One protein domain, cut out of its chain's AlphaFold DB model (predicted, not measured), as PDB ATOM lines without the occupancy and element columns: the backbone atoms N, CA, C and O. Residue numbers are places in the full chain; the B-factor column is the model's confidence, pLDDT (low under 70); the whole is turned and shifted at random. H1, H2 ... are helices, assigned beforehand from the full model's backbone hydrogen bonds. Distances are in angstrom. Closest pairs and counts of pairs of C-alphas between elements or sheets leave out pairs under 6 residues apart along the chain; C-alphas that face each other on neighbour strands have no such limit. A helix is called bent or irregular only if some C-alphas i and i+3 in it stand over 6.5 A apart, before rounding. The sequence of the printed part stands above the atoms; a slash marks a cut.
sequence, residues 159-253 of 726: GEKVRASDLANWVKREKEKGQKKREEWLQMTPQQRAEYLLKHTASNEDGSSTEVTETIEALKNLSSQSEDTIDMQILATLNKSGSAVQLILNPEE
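This is residues 159 to 253 of the 726 residues of an uncharacterized protein of Clytia hemisphaerica (UniProt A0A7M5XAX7). A small bundle of three short helices, H2, H3 and H4, makes the body, and the long helix H1 runs away from it as an arm, with residues 159 to 177 sticking out free. H1 and H2 make a corner near the end of H1 and the start of H2, and a loose tail, residues 241 to 253, follows H4. The printed part has 95 residues with four named helices, in the order H1, H2, H3, H4, and no named strand; its class is all helix. The whole is loose, with a radius of gyration of the C-alphas of 16.6 A, and elongated, spanning 51 by 32 by 22 A, the arm making the length.

The printed part begins at Gly 159. H1, residues 164 to 187, starts with C-alpha 164 at (11.502, 14.438, 60.949) and is 34.9 A long from first to last C-alpha. H2, residues 190 to 204, is 22.1 A long and starts with C-alpha 190 at (13.077, 14.496, 20.273). H3, residues 210 to 222, is 18.4 A long. H4, residues 227 to 240, is 20.5 A long and ends with C-alpha 240 at (30.490, 16.129, 25.540). H4 is neither bent nor irregular, but only just: C-alphas 228 and 231 are 6.5 A apart.

H2, H3 and H4 form an up and down bundle, each helix running against the one before it. H2 and H3 are a helical hairpin; they touch at a shallow tilt of 23 degrees, opposite ways, and their closest C-alphas, those of Ala 194 and Leu 219, are 6.1 A apart. H3 and H4 are a second helical hairpin; they touch at a shallow tilt of 11 degrees, opposite ways, with the closest C-alphas, those of Leu 222 and Ile 230, 6.1 A apart. H2 touches H4 with residues 190 to 194 alone, the same way at a shallow tilt of 33 degrees, only just short of steep; the closest C-alphas, those of Pro 190 and Asp 231, are 5.9 A apart. H1 and H2 are close but not clearly touching, at a steep tilt of 46 degrees, opposite ways; their closest C-alphas, those of Trp 185 and Arg 193, are 6.8 A apart. H1 is apart from H3 and H4. Every O i to N i+4 pair is within hydrogen-bond range in H1 and H3, against 9 of 11 in H2 and 8 of 10 in H4.

The two C-alphas farthest apart, those of Gly 159 and Ser 226, are 53.6 A from each other. Without residues 159 to 177 the body spans 32 by 30 by 19 A. The printed part has no cut, and the three links between helices are tight. The mean pLDDT of the printed part is 74.2, and it is under 70 at residues 203 to 209, 227 to 228, 235 and 237 to 253.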
ATOM      1  N   GLY A 159      11.156  30.157  61.285       85.88
ATOM      2  CA  GLY A 159      10.281  30.234  62.461       85.88
ATOM      3  C   GLY A 159       9.266  29.086  62.585       85.88
ATOM      4  O   GLY A 159       8.526  29.024  63.569       85.88
ATOM      5  N   GLU A 160       9.205  28.169  61.611       85.06
ATOM      6  CA  GLU A 160       8.196  27.112  61.542       85.06
ATOM      7  C   GLU A 160       8.700  25.780  62.113       85.06
ATOM      8  O   GLU A 160       9.779  25.285  61.784       85.06
ATOM      9  N   LYS A 161       7.874  25.142  62.951       83.50
ATOM     10  CA  LYS A 161       8.233  23.876  63.609       83.50
ATOM     11  C   LYS A 161       7.978  22.679  62.698       83.50
ATOM     12  O   LYS A 161       6.827  22.321  62.439       83.50
ATOM     13  N   VAL A 162       9.051  22.009  62.283       86.50
ATOM     14  CA  VAL A 162       9.023  20.893  61.322       86.50
ATOM     15  C   VAL A 162       9.391  19.565  61.990       86.50
ATOM     16  O   VAL A 162      10.276  19.499  62.840       86.50
ATOM     17  N   ARG A 163       8.726  18.462  61.617       84.06
ATOM     18  CA  ARG A 163       9.042  17.121  62.143       84.06
ATOM     19  C   ARG A 163       9.935  16.334  61.198       84.06
ATOM     20  O   ARG A 163       9.814  16.434  59.983       84.06
ATOM     21  N   ALA A 164      10.702  15.386  61.739       86.31
ATOM     22  CA  ALA A 164      11.502  14.438  60.949       86.31
ATOM     23  C   ALA A 164      10.688  13.633  59.902       86.31
ATOM     24  O   ALA A 164      11.252  13.145  58.919       86.31
ATOM     25  N   SER A 165       9.369  13.490  60.097       82.50
ATOM     26  CA  SER A 165       8.442  12.930  59.104       82.50
ATOM     27  C   SER A 165       8.273  13.814  57.873       82.50
ATOM     28  O   SER A 165       8.098  13.301  56.774       82.50
ATOM     29  N   ASP A 166       8.322  15.129  58.051       85.25
ATOM     30  CA  ASP A 166       8.027  16.118  57.021       85.25
ATOM     31  C   ASP A 166       9.244  16.276  56.109       85.25
ATOM     32  O   ASP A 166       9.097  16.159  54.896       85.25
ATOM     33  N   LEU A 167      10.455  16.307  56.685       90.44
ATOM     34  CA  LEU A 167      11.716  16.152  55.946       90.44
ATOM     35  C   LEU A 167      11.730  14.867  55.093       90.44
ATOM     36  O   LEU A 167      12.088  14.893  53.916       90.44
ATOM     37  N   ALA A 168      11.281  13.734  55.648       87.00
ATOM     38  CA  ALA A 168      11.174  12.483  54.893       87.00
ATOM     39  C   ALA A 168      10.107  12.547  53.776       87.00
ATOM     40  O   ALA A 168      10.305  11.975  52.701       87.00
ATOM     41  N   ASN A 169       8.999  13.259  54.004       86.44
ATOM     42  CA  ASN A 169       7.969  13.501  52.993       86.44
ATOM     43  C   ASN A 169       8.464  14.435  51.876       86.44
ATOM     44  O   ASN A 169       8.108  14.205  50.724       86.44
ATOM     45  N   TRP A 170       9.292  15.440  52.174       88.62
ATOM     46  CA  TRP A 170       9.903  16.320  51.172       88.62
ATOM     47  C   TRP A 170      10.881  15.557  50.278       88.62
ATOM     48  O   TRP A 170      10.730  15.589  49.062       88.62
ATOM     49  N   VAL A 171      11.788  14.759  50.858       89.88
ATOM     50  CA  VAL A 171      12.671  13.859  50.086       89.88
ATOM     51  C   VAL A 171      11.866  12.913  49.198       89.88
ATOM     52  O   VAL A 171      12.236  12.681  48.047       89.88
ATOM     53  N   LYS A 172      10.747  12.375  49.702       88.62
ATOM     54  CA  LYS A 172       9.862  11.528  48.898       88.62
ATOM     55  C   LYS A 172       9.214  12.310  47.748       88.62
ATOM     56  O   LYS A 172       9.265  11.830  46.621       88.62
ATOM     57  N   ARG A 173       8.656  13.498  48.012       87.00
ATOM     58  CA  ARG A 173       8.051  14.362  46.983       87.00
ATOM     59  C   ARG A 173       9.061  14.753  45.909       87.00
ATOM     60  O   ARG A 173       8.718  14.694  44.739       87.00
ATOM     61  N   GLU A 174      10.297  15.087  46.273       88.12
ATOM     62  CA  GLU A 174      11.355  15.393  45.301       88.12
ATOM     63  C   GLU A 174      11.719  14.184  44.431       88.12
ATOM     64  O   GLU A 174      11.890  14.326  43.222       88.12
ATOM     65  N   LYS A 175      11.753  12.969  44.998       85.38
ATOM     66  CA  LYS A 175      11.906  11.745  44.193       85.38
ATOM     67  C   LYS A 175      10.716  11.516  43.254       85.38
ATOM     68  O   LYS A 175      10.929  11.203  42.089       85.38
ATOM     69  N   GLU A 176       9.487  11.717  43.728       87.12
ATOM     70  CA  GLU A 176       8.266  11.598  42.912       87.12
ATOM     71  C   GLU A 176       8.212  12.662  41.795       87.12
ATOM     72  O   GLU A 176       7.838  12.340  40.670       87.12
ATOM     73  N   LYS A 177       8.654  13.903  42.053       86.44
ATOM     74  CA  LYS A 177       8.821  14.947  41.028       86.44
ATOM     75  C   LYS A 177       9.876  14.561  39.993       86.44
ATOM     76  O   LYS A 177       9.621  14.717  38.805       86.44
ATOM     77  N   GLY A 178      11.035  14.056  40.425       83.75
ATOM     78  CA  GLY A 178      12.093  13.590  39.523       83.75
ATOM     79  C   GLY A 178      11.621  12.447  38.623       83.75
ATOM     80  O   GLY A 178      11.821  12.494  37.413       83.75
ATOM     81  N   GLN A 179      10.905  11.470  39.190       80.00
ATOM     82  CA  GLN A 179      10.275  10.388  38.429       80.00
ATOM     83  C   GLN A 179       9.231  10.915  37.439       80.00
ATOM     84  O   GLN A 179       9.300  10.568  36.267       80.00
ATOM     85  N   LYS A 180       8.330  11.809  37.863       86.31
ATOM     86  CA  LYS A 180       7.317  12.399  36.976       86.31
ATOM     87  C   LYS A 180       7.942  13.213  35.839       86.31
ATOM     88  O   LYS A 180       7.536  13.039  34.698       86.31
ATOM     89  N   LYS A 181       8.974  14.020  36.117       86.31
ATOM     90  CA  LYS A 181       9.748  14.728  35.081       86.31
ATOM     91  C   LYS A 181      10.422  13.757  34.109       86.31
ATOM     92  O   LYS A 181      10.427  14.024  32.917       86.31
ATOM     93  N   ARG A 182      10.959  12.626  34.588       80.50
ATOM     94  CA  ARG A 182      11.542  11.573  33.736       80.50
ATOM     95  C   ARG A 182      10.482  10.863  32.886       80.50
ATOM     96  O   ARG A 182      10.741  10.583  31.724       80.50
ATOM     97  N   GLU A 183       9.300  10.587  33.431       82.88
ATOM     98  CA  GLU A 183       8.171  10.009  32.684       82.88
ATOM     99  C   GLU A 183       7.629  10.975  31.621       82.88
ATOM    100  O   GLU A 183       7.347  10.546  30.507       82.88
ATOM    101  N   GLU A 184       7.532  12.271  31.938       89.19
ATOM    102  CA  GLU A 184       7.183  13.335  30.988       89.19
ATOM    103  C   GLU A 184       8.253  13.471  29.896       89.19
ATOM    104  O   GLU A 184       7.921  13.478  28.716       89.19
ATOM    105  N   TRP A 185       9.534  13.480  30.270       86.44
ATOM    106  CA  TRP A 185      10.672  13.516  29.347       86.44
ATOM    107  C   TRP A 185      10.699  12.324  28.380       86.44
ATOM    108  O   TRP A 185      10.938  12.500  27.190       86.44
ATOM    109  N   LEU A 186      10.401  11.113  28.862       83.44
ATOM    110  CA  LEU A 186      10.295   9.907  28.028       83.44
ATOM    111  C   LEU A 186       9.063   9.908  27.104       83.44
ATOM    112  O   LEU A 186       9.013   9.115  26.169       83.44
ATOM    113  N   GLN A 187       8.073  10.768  27.360       88.00
ATOM    114  CA  GLN A 187       6.898  10.966  26.500       88.00
ATOM    115  C   GLN A 187       7.067  12.137  25.516       88.00
ATOM    116  O   GLN A 187       6.251  12.278  24.608       88.00
ATOM    117  N   MET A 188       8.103  12.966  25.677       91.12
ATOM    118  CA  MET A 188       8.400  14.078  24.774       91.12
ATOM    119  C   MET A 188       9.039  13.591  23.469       91.12
ATOM    120  O   MET A 188       9.944  12.745  23.472       91.12
ATOM    121  N   THR A 189       8.632  14.193  22.349       90.94
ATOM    122  CA  THR A 189       9.319  13.999  21.061       90.94
ATOM    123  C   THR A 189      10.772  14.494  21.146       90.94
ATOM    124  O   THR A 189      11.083  15.332  22.001       90.94
ATOM    125  N   PRO A 190      11.687  14.028  20.276       86.00
ATOM    126  CA  PRO A 190      13.077  14.496  20.273       86.00
ATOM    127  C   PRO A 190      13.196  16.030  20.168       86.00
ATOM    128  O   PRO A 190      14.014  16.646  20.851       86.00
ATOM    129  N   GLN A 191      12.309  16.665  19.393       82.56
ATOM    130  CA  GLN A 191      12.215  18.125  19.264       82.56
ATOM    131  C   GLN A 191      11.787  18.803  20.578       82.56
ATOM    132  O   GLN A 191      12.455  19.729  21.034       82.56
ATOM    133  N   GLN A 192      10.739  18.302  21.245       89.75
ATOM    134  CA  GLN A 192      10.298  18.812  22.554       89.75
ATOM    135  C   GLN A 192      11.384  18.661  23.630       89.75
ATOM    136  O   GLN A 192      11.534  19.526  24.494       89.75
ATOM    137  N   ARG A 193      12.175  17.581  23.564       88.88
ATOM    138  CA  ARG A 193      13.338  17.368  24.435       88.88
ATOM    139  C   ARG A 193      14.432  18.412  24.184       88.88
ATOM    140  O   ARG A 193      14.940  18.989  25.146       88.88
ATOM    141  N   ALA A 194      14.748  18.718  22.923       82.00
ATOM    142  CA  ALA A 194      15.691  19.784  22.571       82.00
ATOM    143  C   ALA A 194      15.217  21.174  23.052       82.00
ATOM    144  O   ALA A 194      15.990  21.898  23.680       82.00
ATOM    145  N   GLU A 195      13.943  21.525  22.839       86.69
ATOM    146  CA  GLU A 195      13.352  22.792  23.312       86.69
ATOM    147  C   GLU A 195      13.368  22.923  24.844       86.69
ATOM    148  O   GLU A 195      13.695  23.984  25.382       86.69
ATOM    149  N   TYR A 196      13.042  21.847  25.569       86.94
ATOM    150  CA  TYR A 196      13.083  21.837  27.032       86.94
ATOM    151  C   TYR A 196      14.515  22.028  27.557       86.94
ATOM    152  O   TYR A 196      14.708  22.777  28.517       86.94
ATOM    153  N   LEU A 197      15.521  21.405  26.925       85.25
ATOM    154  CA  LEU A 197      16.932  21.630  27.267       85.25
ATOM    155  C   LEU A 197      17.329  23.088  27.033       85.25
ATOM    156  O   LEU A 197      17.825  23.713  27.963       85.25
ATOM    157  N   LEU A 198      17.031  23.641  25.853       83.88
ATOM    158  CA  LEU A 198      17.292  25.045  25.510       83.88
ATOM    159  C   LEU A 198      16.708  26.025  26.531       83.88
ATOM    160  O   LEU A 198      17.375  26.968  26.951       83.88
ATOM    161  N   LYS A 199      15.466  25.790  26.962       85.75
ATOM    162  CA  LYS A 199      14.803  26.631  27.962       85.75
ATOM    163  C   LYS A 199      15.479  26.549  29.335       85.75
ATOM    164  O   LYS A 199      15.528  27.548  30.053       85.75
ATOM    165  N   HIS A 200      15.982  25.375  29.711       79.75
ATOM    166  CA  HIS A 200      16.624  25.160  31.006       79.75
ATOM    167  C   HIS A 200      18.109  25.542  31.046       79.75
ATOM    168  O   HIS A 200      18.573  25.925  32.115       79.75
ATOM    169  N   THR A 201      18.843  25.497  29.929       76.75
ATOM    170  CA  THR A 201      20.225  26.003  29.867       76.75
ATOM    171  C   THR A 201      20.262  27.530  29.884       76.75
ATOM    172  O   THR A 201      20.990  28.095  30.694       76.75
ATOM    173  N   ALA A 202      19.399  28.192  29.104       74.12
ATOM    174  CA  ALA A 202      19.302  29.658  29.057       74.12
ATOM    175  C   ALA A 202      18.813  30.309  30.373       74.12
ATOM    176  O   ALA A 202      18.901  31.519  30.545       74.12
ATOM    177  N   SER A 203      18.279  29.523  31.316       66.25
ATOM    178  CA  SER A 203      17.838  30.025  32.630       66.25
ATOM    179  C   SER A 203      18.950  30.046  33.692       66.25
ATOM    180  O   SER A 203      18.705  30.522  34.795       66.25
ATOM    181  N   ASN A 204      20.143  29.517  33.390       60.59
ATOM    182  CA  ASN A 204      21.293  29.448  34.307       60.59
ATOM    183  C   ASN A 204      22.421  30.430  33.907       60.59
ATOM    184  O   ASN A 204      23.586  30.204  34.239       60.59
ATOM    185  N   GLU A 205      22.105  31.488  33.153       54.56
ATOM    186  CA  GLU A 205      23.072  32.432  32.564       54.56
ATOM    187  C   GLU A 205      23.644  33.464  33.566       54.56
ATOM    188  O   GLU A 205      23.638  34.663  33.314       54.56
ATOM    189  N   ASP A 206      24.224  32.990  34.674       52.72
ATOM    190  CA  ASP A 206      25.109  33.792  35.545       52.72
ATOM    191  C   ASP A 206      26.603  33.641  35.160       52.72
ATOM    192  O   ASP A 206      27.492  34.184  35.819       52.72
ATOM    193  N   GLY A 207      26.913  32.881  34.099       52.50
ATOM    194  CA  GLY A 207      28.279  32.515  33.712       52.50
ATOM    195  C   GLY A 207      28.571  32.669  32.219       52.50
ATOM    196  O   GLY A 207      28.096  31.888  31.399       52.50
ATOM    197  N   SER A 208      29.446  33.621  31.885       51.44
ATOM    198  CA  SER A 208      30.018  33.837  30.545       51.44
ATOM    199  C   SER A 208      31.005  32.718  30.146       51.44
ATOM    200  O   SER A 208      32.208  32.959  30.030       51.44
ATOM    201  N   SER A 209      30.514  31.493  29.932       64.19
ATOM    202  CA  SER A 209      31.288  30.401  29.320       64.19
ATOM    203  C   SER A 209      30.896  30.210  27.856       64.19
ATOM    204  O   SER A 209      29.728  29.975  27.536       64.19
ATOM    205  N   THR A 210      31.888  30.254  26.964       71.88
ATOM    206  CA  THR A 210      31.723  30.018  25.519       71.88
ATOM    207  C   THR A 210      31.162  28.625  25.211       71.88
ATOM    208  O   THR A 210      30.406  28.454  24.255       71.88
ATOM    209  N   GLU A 211      31.433  27.642  26.071       70.50
ATOM    210  CA  GLU A 211      30.926  26.267  25.957       70.50
ATOM    211  C   GLU A 211      29.392  26.195  26.093       70.50
ATOM    212  O   GLU A 211      28.729  25.370  25.454       70.50
ATOM    213  N   VAL A 212      28.799  27.086  26.901       70.38
ATOM    214  CA  VAL A 212      27.339  27.172  27.082       70.38
ATOM    215  C   VAL A 212      26.686  27.778  25.840       70.38
ATOM    216  O   VAL A 212      25.663  27.276  25.373       70.38
ATOM    217  N   THR A 213      27.302  28.799  25.236       74.88
ATOM    218  CA  THR A 213      26.808  29.368  23.974       74.88
ATOM    219  C   THR A 213      26.904  28.374  22.814       74.88
ATOM    220  O   THR A 213      25.934  28.228  22.069       74.88
ATOM    221  N   GLU A 214      28.001  27.614  22.709       80.56
ATOM    222  CA  GLU A 214      28.169  26.574  21.683       80.56
ATOM    223  C   GLU A 214      27.162  25.424  21.844       80.56
ATOM    224  O   GLU A 214      26.587  24.957  20.858       80.56
ATOM    225  N   THR A 215      26.877  24.986  23.076       77.00
ATOM    226  CA  THR A 215      25.856  23.950  23.320       77.00
ATOM    227  C   THR A 215      24.431  24.450  23.069       77.00
ATOM    228  O   THR A 215      23.621  23.703  22.516       77.00
ATOM    229  N   ILE A 216      24.116  25.709  23.387       76.81
ATOM    230  CA  ILE A 216      22.836  26.340  23.024       76.81
ATOM    231  C   ILE A 216      22.685  26.428  21.496       76.81
ATOM    232  O   ILE A 216      21.611  26.135  20.965       76.81
ATOM    233  N   GLU A 217      23.734  26.800  20.763       81.81
ATOM    234  CA  GLU A 217      23.693  26.877  19.299       81.81
ATOM    235  C   GLU A 217      23.593  25.487  18.646       81.81
ATOM    236  O   GLU A 217      22.777  25.284  17.743       81.81
ATOM    237  N   ALA A 218      24.310  24.488  19.170       79.81
ATOM    238  CA  ALA A 218      24.159  23.094  18.759       79.81
ATOM    239  C   ALA A 218      22.718  22.588  18.958       79.81
ATOM    240  O   ALA A 218      22.139  22.017  18.034       79.81
ATOM    241  N   LEU A 219      22.093  22.848  20.113       75.50
ATOM    242  CA  LEU A 219      20.708  22.441  20.381       75.50
ATOM    243  C   LEU A 219      19.686  23.143  19.463       75.50
ATOM    244  O   LEU A 219      18.742  22.491  19.013       75.50
ATOM    245  N   LYS A 220      19.885  24.427  19.120       79.94
ATOM    246  CA  LYS A 220      19.056  25.142  18.120       79.94
ATOM    247  C   LYS A 220      19.172  24.513  16.726       79.94
ATOM    248  O   LYS A 220      18.178  24.336  16.025       79.94
ATOM    249  N   ASN A 221      20.382  24.126  16.329       81.94
ATOM    250  CA  ASN A 221      20.615  23.452  15.050       81.94
ATOM    251  C   ASN A 221      20.050  22.017  15.029       81.94
ATOM    252  O   ASN A 221      19.682  21.518  13.964       81.94
ATOM    253  N   LEU A 222      19.937  21.358  16.188       73.38
ATOM    254  CA  LEU A 222      19.332  20.030  16.330       73.38
ATOM    255  C   LEU A 222      17.802  20.051  16.261       73.38
ATOM    256  O   LEU A 222      17.225  19.173  15.625       73.38
ATOM    257  N   SER A 223      17.131  21.065  16.823       71.94
ATOM    258  CA  SER A 223      15.660  21.167  16.755       71.94
ATOM    259  C   SER A 223      15.113  21.279  15.322       71.94
ATOM    260  O   SER A 223      13.925  21.070  15.099       71.94
ATOM    261  N   SER A 224      15.982  21.586  14.353       74.00
ATOM    262  CA  SER A 224      15.663  21.744  12.930       74.00
ATOM    263  C   SER A 224      15.836  20.463  12.089       74.00
ATOM    264  O   SER A 224      15.631  20.507  10.877       74.00
ATOM    265  N   GLN A 225      16.252  19.339  12.688       76.00
ATOM    266  CA  GLN A 225      16.592  18.093  11.977       76.00
ATOM    267  C   GLN A 225      15.484  17.021  12.067       76.00
ATOM    268  O   GLN A 225      14.453  17.203  12.717       76.00
ATOM    269  N   SER A 226      15.675  15.897  11.370       73.75
ATOM    270  CA  SER A 226      14.782  14.727  11.403       73.75
ATOM    271  C   SER A 226      14.810  14.000  12.753       73.75
ATOM    272  O   SER A 226      15.856  13.926  13.396       73.75
ATOM    273  N   GLU A 227      13.680  13.413  13.164       69.19
ATOM    274  CA  GLU A 227      13.513  12.812  14.501       69.19
ATOM    275  C   GLU A 227      14.563  11.730  14.827       69.19
ATOM    276  O   GLU A 227      15.170  11.787  15.897       69.19
ATOM    277  N   ASP A 228      14.856  10.824  13.886       67.75
ATOM    278  CA  ASP A 228      15.802   9.707  14.076       67.75
ATOM    279  C   ASP A 228      17.245  10.158  14.376       67.75
ATOM    280  O   ASP A 228      17.997   9.480  15.077       67.75
ATOM    281  N   THR A 229      17.650  11.318  13.851       70.25
ATOM    282  CA  THR A 229      18.991  11.891  14.065       70.25
ATOM    283  C   THR A 229      19.123  12.609  15.407       70.25
ATOM    284  O   THR A 229      20.208  12.610  15.996       70.25
ATOM    285  N   ILE A 230      18.025  13.179  15.918       71.31
ATOM    286  CA  ILE A 230      18.050  14.065  17.087       71.31
ATOM    287  C   ILE A 230      18.423  13.301  18.362       71.31
ATOM    288  O   ILE A 230      19.279  13.772  19.104       71.31
ATOM    289  N   ASP A 231      17.858  12.120  18.625       70.75
ATOM    290  CA  ASP A 231      18.099  11.420  19.901       70.75
ATOM    291  C   ASP A 231      19.560  10.966  20.075       70.75
ATOM    292  O   ASP A 231      20.149  11.149  21.145       70.75
ATOM    293  N   MET A 232      20.187  10.468  19.005       70.12
ATOM    294  CA  MET A 232      21.614  10.124  18.996       70.12
ATOM    295  C   MET A 232      22.509  11.355  19.196       70.12
ATOM    296  O   MET A 232      23.501  11.298  19.929       70.12
ATOM    297  N   GLN A 233      22.166  12.480  18.567       73.25
ATOM    298  CA  GLN A 233      22.950  13.712  18.659       73.25
ATOM    299  C   GLN A 233      22.734  14.458  19.984       73.25
ATOM    300  O   GLN A 233      23.699  15.017  20.506       73.25
ATOM    301  N   ILE A 234      21.538  14.406  20.585       71.50
ATOM    302  CA  ILE A 234      21.298  14.874  21.958       71.50
ATOM    303  C   ILE A 234      22.219  14.100  22.904       71.50
ATOM    304  O   ILE A 234      23.029  14.720  23.584       71.50
ATOM    305  N   LEU A 235      22.181  12.761  22.897       68.06
ATOM    306  CA  LEU A 235      23.032  11.939  23.770       68.06
ATOM    307  C   LEU A 235      24.532  12.236  23.584       68.06
ATOM    308  O   LEU A 235      25.260  12.373  24.567       68.06
ATOM    309  N   ALA A 236      24.990  12.408  22.341       74.19
ATOM    310  CA  ALA A 236      26.374  12.787  22.055       74.19
ATOM    311  C   ALA A 236      26.736  14.191  22.579       74.19
ATOM    312  O   ALA A 236      27.840  14.387  23.085       74.19
ATOM    313  N   THR A 237      25.822  15.160  22.483       69.50
ATOM    314  CA  THR A 237      26.029  16.531  22.982       69.50
ATOM    315  C   THR A 237      26.058  16.565  24.511       69.50
ATOM    316  O   THR A 237      26.943  17.192  25.086       69.50
ATOM    317  N   LEU A 238      25.170  15.812  25.174       66.25
ATOM    318  CA  LEU A 238      25.124  15.714  26.639       66.25
ATOM    319  C   LEU A 238      26.359  15.020  27.235       66.25
ATOM    320  O   LEU A 238      26.819  15.403  28.309       66.25
ATOM    321  N   ASN A 239      26.919  14.028  26.535       66.06
ATOM    322  CA  ASN A 239      28.161  13.373  26.952       66.06
ATOM    323  C   ASN A 239      29.399  14.267  26.760       66.06
ATOM    324  O   ASN A 239      30.359  14.131  27.513       66.06
ATOM    325  N   LYS A 240      29.388  15.180  25.779       68.94
ATOM    326  CA  LYS A 240      30.490  16.129  25.540       68.94
ATOM    327  C   LYS A 240      30.516  17.289  26.532       68.94
ATOM    328  O   LYS A 240      31.597  17.752  26.867       68.94
ATOM    329  N   SER A 241      29.356  17.768  26.981       59.34
ATOM    330  CA  SER A 241      29.266  19.006  27.765       59.34
ATOM    331  C   SER A 241      29.685  18.874  29.234       59.34
ATOM    332  O   SER A 241      29.834  19.894  29.893       59.34
ATOM    333  N   GLY A 242      29.836  17.653  29.770       52.12
ATOM    334  CA  GLY A 242      30.451  17.354  31.080       52.12
ATOM    335  C   GLY A 242      29.786  17.929  32.347       52.12
ATOM    336  O   GLY A 242      30.101  17.495  33.451       52.12
ATOM    337  N   SER A 243      28.865  18.882  32.212       53.12
ATOM    338  CA  SER A 243      28.338  19.718  33.289       53.12
ATOM    339  C   SER A 243      26.857  20.058  33.071       53.12
ATOM    340  O   SER A 243      26.315  19.905  31.974       53.12
ATOM    341  N   ALA A 244      26.199  20.494  34.148       43.38
ATOM    342  CA  ALA A 244      24.784  20.861  34.287       43.38
ATOM    343  C   ALA A 244      23.729  19.787  33.923       43.38
ATOM    344  O   ALA A 244      22.846  19.513  34.737       43.38
ATOM    345  N   VAL A 245      23.782  19.144  32.752       46.41
ATOM    346  CA  VAL A 245      22.685  18.273  32.277       46.41
ATOM    347  C   VAL A 245      22.676  16.884  32.934       46.41
ATOM    348  O   VAL A 245      21.613  16.275  33.075       46.41
ATOM    349  N   GLN A 246      23.812  16.411  33.461       47.59
ATOM    350  CA  GLN A 246      23.866  15.177  34.268       47.59
ATOM    351  C   GLN A 246      22.976  15.225  35.528       47.59
ATOM    352  O   GLN A 246      22.590  14.178  36.042       47.59
ATOM    353  N   LEU A 247      22.547  16.408  35.992       44.31
ATOM    354  CA  LEU A 247      21.577  16.532  37.091       44.31
ATOM    355  C   LEU A 247      20.164  16.024  36.738       44.31
ATOM    356  O   LEU A 247      19.358  15.801  37.643       44.31
ATOM    357  N   ILE A 248      19.848  15.826  35.452       50.19
ATOM    358  CA  ILE A 248      18.559  15.277  34.995       50.19
ATOM    359  C   ILE A 248      18.592  13.736  34.941       50.19
ATOM    360  O   ILE A 248      17.558  13.092  35.133       50.19
ATOM    361  N   LEU A 249      19.768  13.130  34.734       46.81
ATOM    362  CA  LEU A 249      19.957  11.682  34.583       46.81
ATOM    363  C   LEU A 249      21.050  11.177  35.537       46.81
ATOM    364  O   LEU A 249      22.237  11.219  35.234       46.81
ATOM    365  N   ASN A 250      20.616  10.686  36.697       44.91
ATOM    366  CA  ASN A 250      21.482  10.266  37.799       44.91
ATOM    367  C   ASN A 250      22.413   9.094  37.381       44.91
ATOM    368  O   ASN A 250      21.897   8.028  37.028       44.91
ATOM    369  N   PRO A 251      23.755   9.231  37.439       38.97
ATOM    370  CA  PRO A 251      24.691   8.273  36.829       38.97
ATOM    371  C   PRO A 251      24.779   6.907  37.533       38.97
ATOM    372  O   PRO A 251      25.262   5.947  36.943       38.97
ATOM    373  N   GLU A 252      24.280   6.773  38.765       43.03
ATOM    374  CA  GLU A 252      24.148   5.459  39.418       43.03
ATOM    375  C   GLU A 252      22.976   4.625  38.855       43.03
ATOM    376  O   GLU A 252      22.963   3.407  39.014       43.03
ATOM    377  N   GLU A 253      22.002   5.252  38.181       45.22
ATOM    378  CA  GLU A 253      20.795   4.593  37.644       45.22
ATOM    379  C   GLU A 253      20.838   4.376  36.117       45.22
ATOM    380  O   GLU A 253      19.965   3.703  35.568       45.22
TER     381      GLU A 253